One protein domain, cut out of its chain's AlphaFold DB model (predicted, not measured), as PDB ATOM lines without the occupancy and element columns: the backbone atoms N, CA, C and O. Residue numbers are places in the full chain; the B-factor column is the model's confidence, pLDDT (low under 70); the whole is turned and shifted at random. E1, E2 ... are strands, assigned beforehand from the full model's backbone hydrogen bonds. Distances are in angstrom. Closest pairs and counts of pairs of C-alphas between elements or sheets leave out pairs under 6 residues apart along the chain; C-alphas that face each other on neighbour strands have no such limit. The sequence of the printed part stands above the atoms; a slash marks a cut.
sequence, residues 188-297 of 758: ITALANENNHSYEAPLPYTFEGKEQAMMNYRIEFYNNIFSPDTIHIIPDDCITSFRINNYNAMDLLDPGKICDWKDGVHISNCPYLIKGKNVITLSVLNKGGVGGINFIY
ATOM      1  N   ILE A 188     -12.097  -6.914  40.203       84.81
ATOM      2  CA  ILE A 188     -12.490  -6.591  38.836       84.81
ATOM      3  C   ILE A 188     -13.606  -5.546  38.859       84.81
ATOM      4  O   ILE A 188     -14.654  -5.744  39.478       84.81
ATOM      5  N   THR A 189     -13.384  -4.449  38.142       87.69
ATOM      6  CA  THR A 189     -14.416  -3.468  37.817       87.69
ATOM      7  C   THR A 189     -14.856  -3.636  36.365       87.69
ATOM      8  O   THR A 189     -14.106  -4.107  35.503       87.69
ATOM      9  N   ALA A 190     -16.112  -3.300  36.097       92.44
ATOM     10  CA  ALA A 190     -16.658  -3.231  34.752       92.44
ATOM     11  C   ALA A 190     -16.841  -1.766  34.363       92.44
ATOM     12  O   ALA A 190     -17.327  -0.967  35.154       92.44
ATOM     13  N   LEU A 191     -16.525  -1.405  33.126       94.88
ATOM     14  CA  LEU A 191     -17.060  -0.193  32.518       94.88
ATOM     15  C   LEU A 191     -18.449  -0.536  31.979       94.88
ATOM     16  O   LEU A 191     -18.559  -1.215  30.956       94.88
ATOM     17  N   ALA A 192     -19.488  -0.125  32.698       94.38
ATOM     18  CA  ALA A 192     -20.873  -0.255  32.272       94.38
ATOM     19  C   ALA A 192     -21.237   0.944  31.390       94.38
ATOM     20  O   ALA A 192     -20.928   2.081  31.740       94.38
ATOM     21  N   ASN A 193     -21.854   0.694  30.241       94.69
ATOM     22  CA  ASN A 193     -22.316   1.714  29.310       94.69
ATOM     23  C   ASN A 193     -23.824   1.570  29.100       94.69
ATOM     24  O   ASN A 193     -24.285   0.574  28.530       94.69
ATOM     25  N   GLU A 194     -24.555   2.585  29.550       91.69
ATOM     26  CA  GLU A 194     -25.998   2.737  29.397       91.69
ATOM     27  C   GLU A 194     -26.270   3.978  28.543       91.69
ATOM     28  O   GLU A 194     -25.831   5.075  28.886       91.69
ATOM     29  N   ASN A 195     -26.996   3.842  27.429       87.81
ATOM     30  CA  ASN A 195     -27.386   4.983  26.582       87.81
ATOM     31  C   ASN A 195     -26.211   5.914  26.185       87.81
ATOM     32  O   ASN A 195     -26.365   7.134  26.173       87.81
ATOM     33  N   ASN A 196     -25.043   5.348  25.855       88.56
ATOM     34  CA  ASN A 196     -23.782   6.052  25.550       88.56
ATOM     35  C   ASN A 196     -23.090   6.746  26.740       88.56
ATOM     36  O   ASN A 196     -22.097   7.452  26.539       88.56
ATOM     37  N   HIS A 197     -23.550   6.526  27.971       91.19
ATOM     38  CA  HIS A 197     -22.869   6.965  29.181       91.19
ATOM     39  C   HIS A 197     -22.115   5.801  29.820       91.19
ATOM     40  O   HIS A 197     -22.715   4.866  30.341       91.19
ATOM     41  N   SER A 198     -20.783   5.886  29.802       92.25
ATOM     42  CA  SER A 198     -19.903   4.912  30.450       92.25
ATOM     43  C   SER A 198     -19.568   5.330  31.879       92.25
ATOM     44  O   SER A 198     -19.157   6.470  32.111       92.25
ATOM     45  N   TYR A 199     -19.656   4.399  32.821       89.56
ATOM     46  CA  TYR A 199     -19.230   4.577  34.206       89.56
ATOM     47  C   TYR A 199     -18.568   3.303  34.743       89.56
ATOM     48  O   TYR A 199     -18.796   2.199  34.249       89.56
ATOM     49  N   GLU A 200     -17.702   3.456  35.742       89.00
ATOM     50  CA  GLU A 200     -17.063   2.324  36.410       89.00
ATOM     51  C   GLU A 200     -18.025   1.722  37.444       89.00
ATOM     52  O   GLU A 200     -18.529   2.414  38.328       89.00
ATOM     53  N   ALA A 201     -18.284   0.428  37.313       87.44
ATOM     54  CA  ALA A 201     -19.214  -0.344  38.112       87.44
ATOM     55  C   ALA A 201     -18.456  -1.453  38.868       87.44
ATOM     56  O   ALA A 201     -17.744  -2.249  38.242       87.44
ATOM     57  N   PRO A 202     -18.579  -1.539  40.207       86.12
ATOM     58  CA  PRO A 202     -18.052  -2.673  40.958       86.12
ATOM     59  C   PRO A 202     -18.883  -3.925  40.660       86.12
ATOM     60  O   PRO A 202     -20.095  -3.828  40.496       86.12
ATOM     61  N   LEU A 203     -18.247  -5.097  40.618       86.38
ATOM     62  CA  LEU A 203     -18.934  -6.378  40.430       86.38
ATOM     63  C   LEU A 203     -19.074  -7.111  41.786       86.38
ATOM     64  O   LEU A 203     -18.100  -7.142  42.545       86.38
ATOM     65  N   PRO A 204     -20.252  -7.684  42.121       88.75
ATOM     66  CA  PRO A 204     -21.498  -7.661  41.346       88.75
ATOM     67  C   PRO A 204     -22.110  -6.255  41.244       88.75
ATOM     68  O   PRO A 204     -22.070  -5.485  42.206       88.75
ATOM     69  N   TYR A 205     -22.691  -5.949  40.084       89.38
ATOM     70  CA  TYR A 205     -23.335  -4.671  39.789       89.38
ATOM     71  C   TYR A 205     -24.840  -4.856  39.603       89.38
ATOM     72  O   TYR A 205     -25.261  -5.769  38.898       89.38
ATOM     73  N   THR A 206     -25.638  -3.965  40.192       88.69
ATOM     74  CA  THR A 206     -27.098  -3.911  40.015       88.69
ATOM     75  C   THR A 206     -27.540  -2.471  39.770       88.69
ATOM     76  O   THR A 206     -26.888  -1.533  40.236       88.69
ATOM     77  N   PHE A 207     -28.624  -2.286  39.023       86.19
ATOM     78  CA  PHE A 207     -29.206  -0.988  38.690       86.19
ATOM     79  C   PHE A 207     -30.726  -1.109  38.532       86.19
ATOM     80  O   PHE A 207     -31.238  -2.140  38.109       86.19
ATOM     81  N   GLU A 208     -31.464  -0.049  38.853       86.81
ATOM     82  CA  GLU A 208     -32.891   0.019  38.527       86.81
ATOM     83  C   GLU A 208     -33.029   0.363  37.041       86.81
ATOM     84  O   GLU A 208     -32.720   1.480  36.624       86.81
ATOM     85  N   GLY A 209     -33.414  -0.620  36.226       76.62
ATOM     86  CA  GLY A 209     -33.455  -0.486  34.775       76.62
ATOM     87  C   GLY A 209     -34.856  -0.223  34.237       76.62
ATOM     88  O   GLY A 209     -35.864  -0.621  34.822       76.62
ATOM     89  N   LYS A 210     -34.922   0.428  33.073       76.50
ATOM     90  CA  LYS A 210     -36.138   0.458  32.249       76.50
ATOM     91  C   LYS A 210     -36.306  -0.884  31.535       76.50
ATOM     92  O   LYS A 210     -35.314  -1.524  31.187       76.50
ATOM     93  N   GLU A 211     -37.551  -1.276  31.276       87.69
ATOM     94  CA  GLU A 211     -37.844  -2.433  30.424       87.69
ATOM     95  C   GLU A 211     -37.113  -2.308  29.078       87.69
ATOM     96  O   GLU A 211     -37.123  -1.251  28.445       87.69
ATOM     97  N   GLN A 212     -36.471  -3.397  28.652       90.75
ATOM     98  CA  GLN A 212     -35.676  -3.507  27.424       90.75
ATOM     99  C   GLN A 212     -34.397  -2.655  27.370       90.75
ATOM    100  O   GLN A 212     -33.871  -2.391  26.285       90.75
ATOM    101  N   ALA A 213     -33.848  -2.250  28.517       92.00
ATOM    102  CA  ALA A 213     -32.543  -1.597  28.558       92.00
ATOM    103  C   ALA A 213     -31.424  -2.574  28.152       92.00
ATOM    104  O   ALA A 213     -31.285  -3.663  28.711       92.00
ATOM    105  N   MET A 214     -30.595  -2.174  27.185       94.56
ATOM    106  CA  MET A 214     -29.392  -2.913  26.801       94.56
ATOM    107  C   MET A 214     -28.175  -2.303  27.490       94.56
ATOM    108  O   MET A 214     -27.829  -1.149  27.239       94.56
ATOM    109  N   MET A 215     -27.506  -3.099  28.318       95.12
ATOM    110  CA  MET A 215     -26.307  -2.691  29.040       95.12
ATOM    111  C   MET A 215     -25.079  -3.334  28.431       95.12
ATOM    112  O   MET A 215     -25.017  -4.555  28.300       95.12
ATOM    113  N   ASN A 216     -24.083  -2.521  28.099       96.88
ATOM    114  CA  ASN A 216     -22.804  -3.015  27.604       96.88
ATOM    115  C   ASN A 216     -21.765  -2.940  28.716       96.88
ATOM    116  O   ASN A 216     -21.492  -1.864  29.238       96.88
ATOM    117  N   TYR A 217     -21.149  -4.066  29.045       96.81
ATOM    118  CA  TYR A 217     -20.096  -4.153  30.046       96.81
ATOM    119  C   TYR A 217     -18.764  -4.436  29.371       96.81
ATOM    120  O   TYR A 217     -18.650  -5.358  28.564       96.81
ATOM    121  N   ARG A 218     -17.738  -3.666  29.731       97.00
ATOM    122  CA  ARG A 218     -16.342  -3.919  29.371       97.00
ATOM    123  C   ARG A 218     -15.544  -4.196  30.637       97.00
ATOM    124  O   ARG A 218     -15.315  -3.300  31.440       97.00
ATOM    125  N   ILE A 219     -15.137  -5.443  30.802       96.19
ATOM    126  CA  ILE A 219     -14.487  -5.978  31.993       96.19
ATOM    127  C   ILE A 219     -13.013  -6.210  31.667       96.19
ATOM    128  O   ILE A 219     -12.697  -6.925  30.715       96.19
ATOM    129  N   GLU A 220     -12.107  -5.617  32.441       94.75
ATOM    130  CA  GLU A 220     -10.662  -5.818  32.288       94.75
ATOM    131  C   GLU A 220     -10.106  -6.586  33.495       94.75
ATOM    132  O   GLU A 220     -10.399  -6.251  34.640       94.75
ATOM    133  N   PHE A 221      -9.295  -7.620  33.255       93.38
ATOM    134  CA  PHE A 221      -8.662  -8.406  34.324       93.38
ATOM    135  C   PHE A 221      -7.321  -8.997  33.881       93.38
ATOM    136  O   PHE A 221      -6.988  -8.990  32.695       93.38
ATOM    137  N   TYR A 222      -6.530  -9.514  34.825       92.31
ATOM    138  CA  TYR A 222      -5.193 -10.044  34.551       92.31
ATOM    139  C   TYR A 222      -5.118 -11.544  34.803       92.31
ATOM    140  O   TYR A 222      -5.168 -12.003  35.937       92.31
ATOM    141  N   ASN A 223      -4.907 -12.324  33.749       92.44
ATOM    142  CA  ASN A 223      -4.693 -13.756  33.859       92.44
ATOM    143  C   ASN A 223      -3.242 -14.056  34.285       92.44
ATOM    144  O   ASN A 223      -2.289 -13.769  33.555       92.44
ATOM    145  N   ASN A 224      -3.066 -14.607  35.481       91.38
ATOM    146  CA  ASN A 224      -1.787 -14.900  36.128       91.38
ATOM    147  C   ASN A 224      -1.848 -16.239  36.895       91.38
ATOM    148  O   ASN A 224      -2.813 -16.983  36.773       91.38
ATOM    149  N   ILE A 225      -0.830 -16.558  37.703       89.06
ATOM    150  CA  ILE A 225      -0.769 -17.828  38.462       89.06
ATOM    151  C   ILE A 225      -1.912 -18.007  39.482       89.06
ATOM    152  O   ILE A 225      -2.183 -19.116  39.929       89.06
ATOM    153  N   PHE A 226      -2.577 -16.915  39.857       89.06
ATOM    154  CA  PHE A 226      -3.728 -16.876  40.756       89.06
ATOM    155  C   PHE A 226      -5.051 -16.740  40.006       89.06
ATOM    156  O   PHE A 226      -6.060 -16.405  40.617       89.06
ATOM    157  N   SER A 227      -5.077 -16.934  38.694       89.06
ATOM    158  CA  SER A 227      -6.320 -16.886  37.933       89.06
ATOM    159  C   SER A 227      -6.960 -18.269  37.866       89.06
ATOM    160  O   SER A 227      -6.234 -19.258  37.774       89.06
ATOM    161  N   PRO A 228      -8.293 -18.370  37.993       89.38
ATOM    162  CA  PRO A 228      -8.977 -19.638  37.794       89.38
ATOM    163  C   PRO A 228      -9.023 -19.997  36.303       89.38
ATOM    164  O   PRO A 228      -9.008 -19.118  35.447       89.38
ATOM    165  N   ASP A 229      -9.200 -21.283  36.004       88.75
ATOM    166  CA  ASP A 229      -9.437 -21.764  34.634       88.75
ATOM    167  C   ASP A 229     -10.906 -21.610  34.192       88.75
ATOM    168  O   ASP A 229     -11.284 -22.017  33.091       88.75
ATOM    169  N   THR A 230     -11.748 -21.051  35.070       92.88
ATOM    170  CA  THR A 230     -13.193 -20.916  34.869       92.88
ATOM    171  C   THR A 230     -13.638 -19.467  35.042       92.88
ATOM    172  O   THR A 230     -13.260 -18.801  36.007       92.88
ATOM    173  N   ILE A 231     -14.444 -18.982  34.100       95.19
ATOM    174  CA  ILE A 231     -15.184 -17.722  34.211       95.19
ATOM    175  C   ILE A 231     -16.627 -18.073  34.556       95.19
ATOM    176  O   ILE A 231     -17.225 -18.911  33.883       95.19
ATOM    177  N   HIS A 232     -17.195 -17.423  35.568       95.62
ATOM    178  CA  HIS A 232     -18.607 -17.569  35.911       95.62
ATOM    179  C   HIS A 232     -19.309 -16.219  35.798       95.62
ATOM    180  O   HIS A 232     -18.884 -15.236  36.404       95.62
ATOM    181  N   ILE A 233     -20.352 -16.161  34.974       96.19
ATOM    182  CA  ILE A 233     -21.120 -14.943  34.710       96.19
ATOM    183  C   ILE A 233     -22.571 -15.219  35.062       96.19
ATOM    184  O   ILE A 233     -23.163 -16.132  34.499       96.19
ATOM    185  N   ILE A 234     -23.147 -14.422  35.956       95.69
ATOM    186  CA  ILE A 234     -24.570 -14.477  36.292       95.69
ATOM    187  C   ILE A 234     -25.191 -13.172  35.778       95.69
ATOM    188  O   ILE A 234     -24.988 -12.122  36.400       95.69
ATOM    189  N   PRO A 235     -25.834 -13.186  34.598       95.88
ATOM    190  CA  PRO A 235     -26.595 -12.040  34.116       95.88
ATOM    191  C   PRO A 235     -27.893 -11.909  34.919       95.88
ATOM    192  O   PRO A 235     -28.383 -12.900  35.433       95.88
ATOM    193  N   ASP A 236     -28.468 -10.715  35.022       92.31
ATOM    194  CA  ASP A 236     -29.814 -10.578  35.605       92.31
ATOM    195  C   ASP A 236     -30.929 -11.061  34.657       92.31
ATOM    196  O   ASP A 236     -31.928 -11.626  35.080       92.31
ATOM    197  N   ASP A 237     -30.706 -10.914  33.352       94.38
ATOM    198  CA  ASP A 237     -31.584 -11.425  32.303       94.38
ATOM    199  C   ASP A 237     -30.741 -12.188  31.272       94.38
ATOM    200  O   ASP A 237     -30.087 -13.167  31.612       94.38
ATOM    201  N   CYS A 238     -30.709 -11.760  30.008       96.69
ATOM    202  CA  CYS A 238     -30.104 -12.516  28.917       96.69
ATOM    203  C   CYS A 238     -28.840 -11.842  28.382       96.69
ATOM    204  O   CYS A 238     -28.860 -10.659  28.029       96.69
ATOM    205  N   ILE A 239     -27.768 -12.617  28.213       97.69
ATOM    206  CA  ILE A 239     -26.568 -12.173  27.488       97.69
ATOM    207  C   ILE A 239     -26.859 -12.195  25.979       97.69
ATOM    208  O   ILE A 239     -27.164 -13.236  25.405       97.69
ATOM    209  N   THR A 240     -26.765 -11.048  25.309       97.62
ATOM    210  CA  THR A 240     -27.017 -10.919  23.860       97.62
ATOM    211  C   THR A 240     -25.741 -10.839  23.035       97.62
ATOM    212  O   THR A 240     -25.745 -11.160  21.847       97.62
ATOM    213  N   SER A 241     -24.634 -10.425  23.650       97.94
ATOM    214  CA  SER A 241     -23.318 -10.435  23.025       97.94
ATOM    215  C   SER A 241     -22.257 -10.807  24.051       97.94
ATOM    216  O   SER A 241     -22.344 -10.406  25.212       97.94
ATOM    217  N   PHE A 242     -21.252 -11.574  23.632       97.69
ATOM    218  CA  PHE A 242     -20.148 -11.984  24.487       97.69
ATOM    219  C   PHE A 242     -18.875 -12.121  23.655       97.69
ATOM    220  O   PHE A 242     -18.804 -12.911  22.711       97.69
ATOM    221  N   ARG A 243     -17.864 -11.312  23.976       98.06
ATOM    222  CA  ARG A 243     -16.556 -11.339  23.320       98.06
ATOM    223  C   ARG A 243     -15.439 -11.351  24.349       98.06
ATOM    224  O   ARG A 243     -15.509 -10.643  25.352       98.06
ATOM    225  N   ILE A 244     -14.379 -12.091  24.047       97.50
ATOM    226  CA  ILE A 244     -13.160 -12.179  24.855       97.50
ATOM    227  C   ILE A 244     -11.989 -11.791  23.957       97.50
ATOM    228  O   ILE A 244     -11.774 -12.409  22.919       97.50
ATOM    229  N   ASN A 245     -11.240 -10.751  24.324       97.25
ATOM    230  CA  ASN A 245     -10.095 -10.246  23.556       97.25
ATOM    231  C   ASN A 245     -10.420 -10.008  22.065       97.25
ATOM    232  O   ASN A 245      -9.641 -10.361  21.188       97.25
ATOM    233  N   ASN A 246     -11.583  -9.402  21.791       96.50
ATOM    234  CA  ASN A 246     -12.163  -9.150  20.460       96.50
ATOM    235  C   ASN A 246     -12.663 -10.381  19.680       96.50
ATOM    236  O   ASN A 246     -13.297 -10.198  18.641       96.50
ATOM    237  N   TYR A 247     -12.463 -11.603  20.173       97.69
ATOM    238  CA  TYR A 247     -13.051 -12.804  19.579       97.69
ATOM    239  C   TYR A 247     -14.504 -12.957  20.028       97.69
ATOM    240  O   TYR A 247     -14.809 -12.768  21.205       97.69
ATOM    241  N   ASN A 248     -15.403 -13.282  19.095       97.19
ATOM    242  CA  ASN A 248     -16.769 -13.670  19.442       97.19
ATOM    243  C   ASN A 248     -16.720 -15.009  20.179       97.19
ATOM    244  O   ASN A 248     -16.163 -15.959  19.645       97.19
ATOM    245  N   ALA A 249     -17.260 -15.041  21.394       97.06
ATOM    246  CA  ALA A 249     -17.221 -16.192  22.289       97.06
ATOM    247  C   ALA A 249     -18.632 -16.666  22.670       97.06
ATOM    248  O   ALA A 249     -18.798 -17.384  23.653       97.06
ATOM    249  N   MET A 250     -19.664 -16.228  21.937       97.38
ATOM    250  CA  MET A 250     -21.056 -16.629  22.188       97.38
ATOM    251  C   MET A 250     -21.268 -18.144  22.091       97.38
ATOM    252  O   MET A 250     -22.124 -18.680  22.781       97.38
ATOM    253  N   ASP A 251     -20.484 -18.825  21.264       96.62
ATOM    254  CA  ASP A 251     -20.474 -20.278  21.090       96.62
ATOM    255  C   ASP A 251     -19.892 -21.041  22.291       96.62
ATOM    256  O   ASP A 251     -20.152 -22.233  22.439       96.62
ATOM    257  N   LEU A 252     -19.148 -20.364  23.175       96.00
ATOM    258  CA  LEU A 252     -18.671 -20.941  24.436       96.00
ATOM    259  C   LEU A 252     -19.744 -20.958  25.533       96.00
ATOM    260  O   LEU A 252     -19.533 -21.580  26.575       96.00
ATOM    261  N   LEU A 253     -20.859 -20.246  25.344       96.56
ATOM    262  CA  LEU A 253     -21.950 -20.191  26.311       96.56
ATOM    263  C   LEU A 253     -22.945 -21.323  26.046       96.56
ATOM    264  O   LEU A 253     -23.351 -21.538  24.908       96.56
ATOM    265  N   ASP A 254     -23.387 -22.006  27.104       95.81
ATOM    266  CA  ASP A 254     -24.508 -22.947  27.021       95.81
ATOM    267  C   ASP A 254     -25.793 -22.174  26.661       95.81
ATOM    268  O   ASP A 254     -26.249 -21.367  27.481       95.81
ATOM    269  N   PRO A 255     -26.407 -22.406  25.480       95.38
ATOM    270  CA  PRO A 255     -27.587 -21.667  25.039       95.38
ATOM    271  C   PRO A 255     -28.757 -21.725  26.025       95.38
ATOM    272  O   PRO A 255     -29.526 -20.769  26.111       95.38
ATOM    273  N   GLY A 256     -28.878 -22.814  26.794       95.81
ATOM    274  CA  GLY A 256     -29.928 -22.980  27.802       95.81
ATOM    275  C   GLY A 256     -29.736 -22.116  29.049       95.81
ATOM    276  O   GLY A 256     -30.687 -21.925  29.802       95.81
ATOM    277  N   LYS A 257     -28.531 -21.573  29.258       96.38
ATOM    278  CA  LYS A 257     -28.145 -20.828  30.468       96.38
ATOM    279  C   LYS A 257     -27.836 -19.353  30.238       96.38
ATOM    280  O   LYS A 257     -27.590 -18.619  31.187       96.38
ATOM    281  N   ILE A 258     -27.891 -18.883  28.992       97.06
ATOM    282  CA  ILE A 258     -27.639 -17.478  28.624       97.06
ATOM    283  C   ILE A 258     -28.562 -16.493  29.366       97.06
ATOM    284  O   ILE A 258     -28.186 -15.336  29.557       97.06
ATOM    285  N   CYS A 259     -29.752 -16.955  29.762       96.56
ATOM    286  CA  CYS A 259     -30.744 -16.196  30.524       96.56
ATOM    287  C   CYS A 259     -30.933 -16.711  31.966       96.56
ATOM    288  O   CYS A 259     -31.965 -16.445  32.583       96.56
ATOM    289  N   ASP A 260     -30.010 -17.533  32.473       95.44
ATOM    290  CA  ASP A 260     -30.109 -18.106  33.815       95.44
ATOM    291  C   ASP A 260     -29.603 -17.099  34.851       95.44
ATOM    292  O   ASP A 260     -28.410 -17.003  35.132       95.44
ATOM    293  N   TRP A 261     -30.530 -16.341  35.425       91.94
ATOM    294  CA  TRP A 261     -30.228 -15.318  36.425       91.94
ATOM    295  C   TRP A 261     -29.878 -15.870  37.805       91.94
ATOM    296  O   TRP A 261     -29.442 -15.129  38.689       91.94
ATOM    297  N   LYS A 262     -30.063 -17.178  38.007       88.69
ATOM    298  CA  LYS A 262     -29.793 -17.843  39.277       88.69
ATOM    299  C   LYS A 262     -28.406 -18.469  39.281       88.69
ATOM    300  O   LYS A 262     -27.602 -18.158  40.158       88.69
ATOM    301  N   ASP A 263     -28.132 -19.322  38.299       91.19
ATOM    302  CA  ASP A 263     -26.894 -20.099  38.233       91.19
ATOM    303  C   ASP A 263     -25.918 -19.562  37.177       91.19
ATOM    304  O   ASP A 263     -24.719 -19.821  37.274       91.19
ATOM    305  N   GLY A 264     -26.377 -18.773  36.203       94.81
ATOM    306  CA  GLY A 264     -25.524 -18.176  35.177       94.81
ATOM    307  C   GLY A 264     -24.831 -19.180  34.250       94.81
ATOM    308  O   GLY A 264     -25.224 -20.338  34.100       94.81
ATOM    309  N   VAL A 265     -23.754 -18.725  33.610       96.62
ATOM    310  CA  VAL A 265     -22.935 -19.491  32.659       96.62
ATOM    311  C   VAL A 265     -21.520 -19.709  33.192       96.62
ATOM    312  O   VAL A 265     -20.869 -18.778  33.670       96.62
ATOM    313  N   HIS A 266     -21.022 -20.942  33.069       96.06
ATOM    314  CA  HIS A 266     -19.651 -21.317  33.417       96.06
ATOM    315  C   HIS A 266     -18.848 -21.621  32.154       96.06
ATOM    316  O   HIS A 266     -19.243 -22.470  31.358       96.06
ATOM    317  N   ILE A 267     -17.702 -20.967  31.999       95.81
ATOM    318  CA  ILE A 267     -16.809 -21.135  30.852       95.81
ATOM    319  C   ILE A 267     -15.487 -21.686  31.362       95.81
ATOM    320  O   ILE A 267     -14.702 -20.954  31.966       95.81
ATOM    321  N   SER A 268     -15.244 -22.970  31.119       94.56
ATOM    322  CA  SER A 268     -14.013 -23.658  31.516       94.56
ATOM    323  C   SER A 268     -13.036 -23.741  30.346       94.56
ATOM    324  O   SER A 268     -13.455 -23.980  29.217       94.56
ATOM    325  N   ASN A 269     -11.734 -23.603  30.613       91.75
ATOM    326  CA  ASN A 269     -10.662 -23.764  29.618       91.75
ATOM    327  C   ASN A 269     -10.825 -22.856  28.383       91.75
ATOM    328  O   ASN A 269     -10.632 -23.293  27.250       91.75
ATOM    329  N   CYS A 270     -11.199 -21.592  28.596       92.69
ATOM    330  CA  CYS A 270     -11.449 -20.658  27.503       92.69
ATOM    331  C   CYS A 270     -10.179 -20.433  26.646       92.69
ATOM    332  O   CYS A 270      -9.203 -19.867  27.150       92.69
ATOM    333  N   PRO A 271     -10.185 -20.800  25.348       95.25
ATOM    334  CA  PRO A 271      -9.004 -20.700  24.486       95.25
ATOM    335  C   PRO A 271      -8.629 -19.251  24.150       95.25
ATOM    336  O   PRO A 271      -7.509 -18.982  23.724       95.25
ATOM    337  N   TYR A 272      -9.557 -18.309  24.342       96.44
ATOM    338  CA  TYR A 272      -9.345 -16.893  24.049       96.44
ATOM    339  C   TYR A 272      -8.647 -16.136  25.185       96.44
ATOM    340  O   TYR A 272      -8.281 -14.976  24.993       96.44
ATOM    341  N   LEU A 273      -8.453 -16.757  26.356       95.69
ATOM    342  CA  LEU A 273      -7.725 -16.144  27.466       95.69
ATOM    343  C   LEU A 273      -6.214 -16.215  27.241       95.69
ATOM    344  O   LEU A 273      -5.629 -17.287  27.109       95.69
ATOM    345  N   ILE A 274      -5.562 -15.058  27.275       95.69
ATOM    346  CA  ILE A 274      -4.104 -14.937  27.178       95.69
ATOM    347  C   ILE A 274      -3.494 -14.712  28.561       95.69
ATOM    348  O   ILE A 274      -4.178 -14.257  29.475       95.69
ATOM    349  N   LYS A 275      -2.199 -14.999  28.744       94.12
ATOM    350  CA  LYS A 275      -1.472 -14.565  29.950       94.12
ATOM    351  C   LYS A 275      -1.362 -13.037  29.958       94.12
ATOM    352  O   LYS A 275      -1.010 -12.443  28.943       94.12
ATOM    353  N   GLY A 276      -1.608 -12.405  31.104       93.56
ATOM    354  CA  GLY A 276      -1.608 -10.946  31.239       93.56
ATOM    355  C   GLY A 276      -3.004 -10.336  31.106       93.56
ATOM    356  O   GLY A 276      -3.983 -10.920  31.562       93.56
ATOM    357  N   LYS A 277      -3.099  -9.126  30.549       94.94
ATOM    358  CA  LYS A 277      -4.360  -8.374  30.484       94.94
ATOM    359  C   LYS A 277      -5.341  -9.030  29.507       94.94
ATOM    360  O   LYS A 277      -4.993  -9.263  28.356       94.94
ATOM    361  N   ASN A 278      -6.565  -9.264  29.961       96.25
ATOM    362  CA  ASN A 278      -7.692  -9.740  29.169       96.25
ATOM    363  C   ASN A 278      -8.828  -8.720  29.234       96.25
ATOM    364  O   ASN A 278      -8.976  -8.003  30.228       96.25
ATOM    365  N   VAL A 279      -9.622  -8.657  28.169       97.12
ATOM    366  CA  VAL A 279     -10.797  -7.788  28.076       97.12
ATOM    367  C   VAL A 279     -11.994  -8.624  27.656       97.12
ATOM    368  O   VAL A 279     -11.972  -9.257  26.602       97.12
ATOM    369  N   ILE A 280     -13.050  -8.594  28.459       97.44
ATOM    370  CA  ILE A 280     -14.354  -9.157  28.118       97.44
ATOM    371  C   ILE A 280     -15.297  -8.008  27.801       97.44
ATOM    372  O   ILE A 280     -15.409  -7.063  28.575       97.44
ATOM    373  N   THR A 281     -15.982  -8.084  26.666       97.75
ATOM    374  CA  THR A 281     -17.091  -7.179  26.350       97.75
ATOM    375  C   THR A 281     -18.352  -7.994  26.185       97.75
ATOM    376  O   THR A 281     -18.371  -8.914  25.367       97.75
ATOM    377  N   LEU A 282     -19.391  -7.662  26.938       97.31
ATOM    378  CA  LEU A 282     -20.660  -8.372  26.884       97.31
ATOM    379  C   LEU A 282     -21.837  -7.405  26.945       97.31
ATOM    380  O   LEU A 282     -21.737  -6.344  27.559       97.31
ATOM    381  N   SER A 283     -22.945  -7.788  26.326       97.44
ATOM    382  CA  SER A 283     -24.201  -7.040  26.349       97.44
ATOM    383  C   SER A 283     -25.252  -7.854  27.092       97.44
ATOM    384  O   SER A 283     -25.462  -9.016  26.751       97.44
ATOM    385  N   VAL A 284     -25.915  -7.260  28.083       96.69
ATOM    386  CA  VAL A 284     -27.048  -7.866  28.798       96.69
ATOM    387  C   VAL A 284     -28.310  -7.089  28.444       96.69
ATOM    388  O   VAL A 284     -28.328  -5.860  28.534       96.69
ATOM    389  N   LEU A 285     -29.351  -7.795  28.012       96.25
ATOM    390  CA  LEU A 285     -30.679  -7.228  27.788       96.25
ATOM    391  C   LEU A 285     -31.504  -7.392  29.061       96.25
ATOM    392  O   LEU A 285     -31.876  -8.519  29.364       96.25
ATOM    393  N   ASN A 286     -31.815  -6.288  29.739       94.44
ATOM    394  CA  ASN A 286     -32.742  -6.253  30.867       94.44
ATOM    395  C   ASN A 286     -34.188  -6.182  30.341       94.44
ATOM    396  O   ASN A 286     -34.545  -5.251  29.620       94.44
ATOM    397  N   LYS A 287     -35.027  -7.162  30.667       94.25
ATOM    398  CA  LYS A 287     -36.438  -7.277  30.271       94.25
ATOM    399  C   LYS A 287     -37.389  -6.569  31.238       94.25
ATOM    400  O   LYS A 287     -38.567  -6.458  30.913       94.25
ATOM    401  N   GLY A 288     -36.898  -6.043  32.356       89.94
ATOM    402  CA  GLY A 288     -37.649  -5.250  33.325       89.94
ATOM    403  C   GLY A 288     -37.170  -5.488  34.757       89.94
ATOM    404  O   GLY A 288     -36.645  -6.543  35.081       89.94
ATOM    405  N   GLY A 289     -37.394  -4.519  35.646       89.75
ATOM    406  CA  GLY A 289     -36.980  -4.627  37.048       89.75
ATOM    407  C   GLY A 289     -35.525  -4.212  37.297       89.75
ATOM    408  O   GLY A 289     -34.991  -3.310  36.643       89.75
ATOM    409  N   VAL A 290     -34.908  -4.809  38.319       88.31
ATOM    410  CA  VAL A 290     -33.539  -4.481  38.746       88.31
ATOM    411  C   VAL A 290     -32.560  -5.256  37.878       88.31
ATOM    412  O   VAL A 290     -32.354  -6.426  38.134       88.31
ATOM    413  N   GLY A 291     -31.935  -4.591  36.908       91.19
ATOM    414  CA  GLY A 291     -30.919  -5.193  36.053       91.19
ATOM    415  C   GLY A 291     -29.578  -5.362  36.762       91.19
ATOM    416  O   GLY A 291     -29.282  -4.695  37.757       91.19
ATOM    417  N   GLY A 292     -28.696  -6.194  36.210       92.69
ATOM    418  CA  GLY A 292     -27.365  -6.373  36.771       92.69
ATOM    419  C   GLY A 292     -26.498  -7.419  36.086       92.69
ATOM    420  O   GLY A 292     -26.890  -8.084  35.125       92.69
ATOM    421  N   ILE A 293     -25.280  -7.543  36.607       94.62
ATOM    422  CA  ILE A 293     -24.349  -8.609  36.262       94.62
ATOM    423  C   ILE A 293     -23.453  -8.947  37.452       94.62
ATOM    424  O   ILE A 293     -22.898  -8.070  38.123       94.62
ATOM    425  N   ASN A 294     -23.252 -10.239  37.671       93.00
ATOM    426  CA  ASN A 294     -22.200 -10.759  38.525       93.00
ATOM    427  C   ASN A 294     -21.136 -11.443  37.665       93.00
ATOM    428  O   ASN A 294     -21.443 -12.322  36.862       93.00
ATOM    429  N   PHE A 295     -19.881 -11.039  37.834       93.12
ATOM    430  CA  PHE A 295     -18.742 -11.630  37.143       93.12
ATOM    431  C   PHE A 295     -17.771 -12.180  38.180       93.12
ATOM    432  O   PHE A 295     -17.195 -11.429  38.970       93.12
ATOM    433  N   ILE A 296     -17.579 -13.491  38.168       90.06
ATOM    434  CA  ILE A 296     -16.756 -14.208  39.133       90.06
ATOM    435  C   ILE A 296     -15.577 -14.818  38.371       90.06
ATOM    436  O   ILE A 296     -15.725 -15.772  37.608       90.06
ATOM    437  N   TYR A 297     -14.386 -14.260  38.595       89.62
ATOM    438  CA  TYR A 297     -13.123 -14.751  38.031       89.62
ATOM    439  C   TYR A 297     -12.053 -14.839  39.116       89.62
ATOM    440  O   TYR A 297     -11.023 -14.168  39.119       89.62
TER     441      TYR A 297
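What this domain is: This is residues 188 to 297 of the 758 residues of an uncharacterized protein of Bacteroidales bacterium (UniProt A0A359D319). Two antiparallel sheets lie face to face as a sandwich: a strongly twisted one of five strands, in the order E2, E1, E4, E8, E6, and a smaller one in the order E3, E9, E5, E7. The long strands E4 and E8 run side by side through the larger sheet, the hairpin E1 and E2 makes one side of it, and a long loop, residues 245 to 264, joins its E6 edge to the E7 edge of the other sheet. The printed part has 110 residues, with nine named strands, E1 to E9 along the chain, and no named helix; the class is all strand. It is compact, with a radius of gyration of the C-alphas of 13.1 A and spans of 39 by 30 by 21 A.

How they stand to each other: E1, residues 189 to 194, and E2, residues 197 to 202, form a hairpin, with N 192 and O 199 2.9 A apart. On the other side of E1 is E4, residues 213 to 223, antiparallel at 159 degrees, with N 191 and O 218 2.8 A apart. E4 pairs along its length with E8, residues 276 to 286, for instance through N 217 and O 282, 2.8 A. The edge strand E6, residues 238 to 244, is antiparallel to E8, with N 281 and O 243 2.9 A apart. In the second sheet, E9, residues 289 to 296, has staggered pairing. Its residues 289 to 293 pair with E3, residues 205 to 209, where N 207 and O 291 are 2.8 A apart. Its residues 293 to 296 pair with E5, residues 230 to 235, where N 234 and O 294 are 2.9 A apart. E5 is antiparallel to the edge strand E7, residues 265 to 268, with N 231 and O 267 2.9 A apart. Where the sheets face each other, they are 8.8 A centre to centre, their strands at 14 degrees. E2 is apart from E5, E7 and E9.

Where its parts are: E1 begins at C-alpha 189, (-14.416, -3.468, 37.817), and is 15.6 A long; E2 is 16.0 A and E3 12.0 A. E4 spans 30.8 A, E5 16.1 A, E6 17.4 A and E7 9.9 A. E8 spans 31.5 A from C-alpha 276, (-1.608, -10.946, 31.239). E9 spans 22.5 A and ends at C-alpha 296, (-16.756, -14.208, 39.133).

The domain as a whole: The C-alphas farthest apart, those of Glu 211 and Ile 225, are 40.9 A apart. The printed part has no cut, and its one long link is E6 to E7, 20 residues. Its mean pLDDT is 93.2, and no printed residue is under 70.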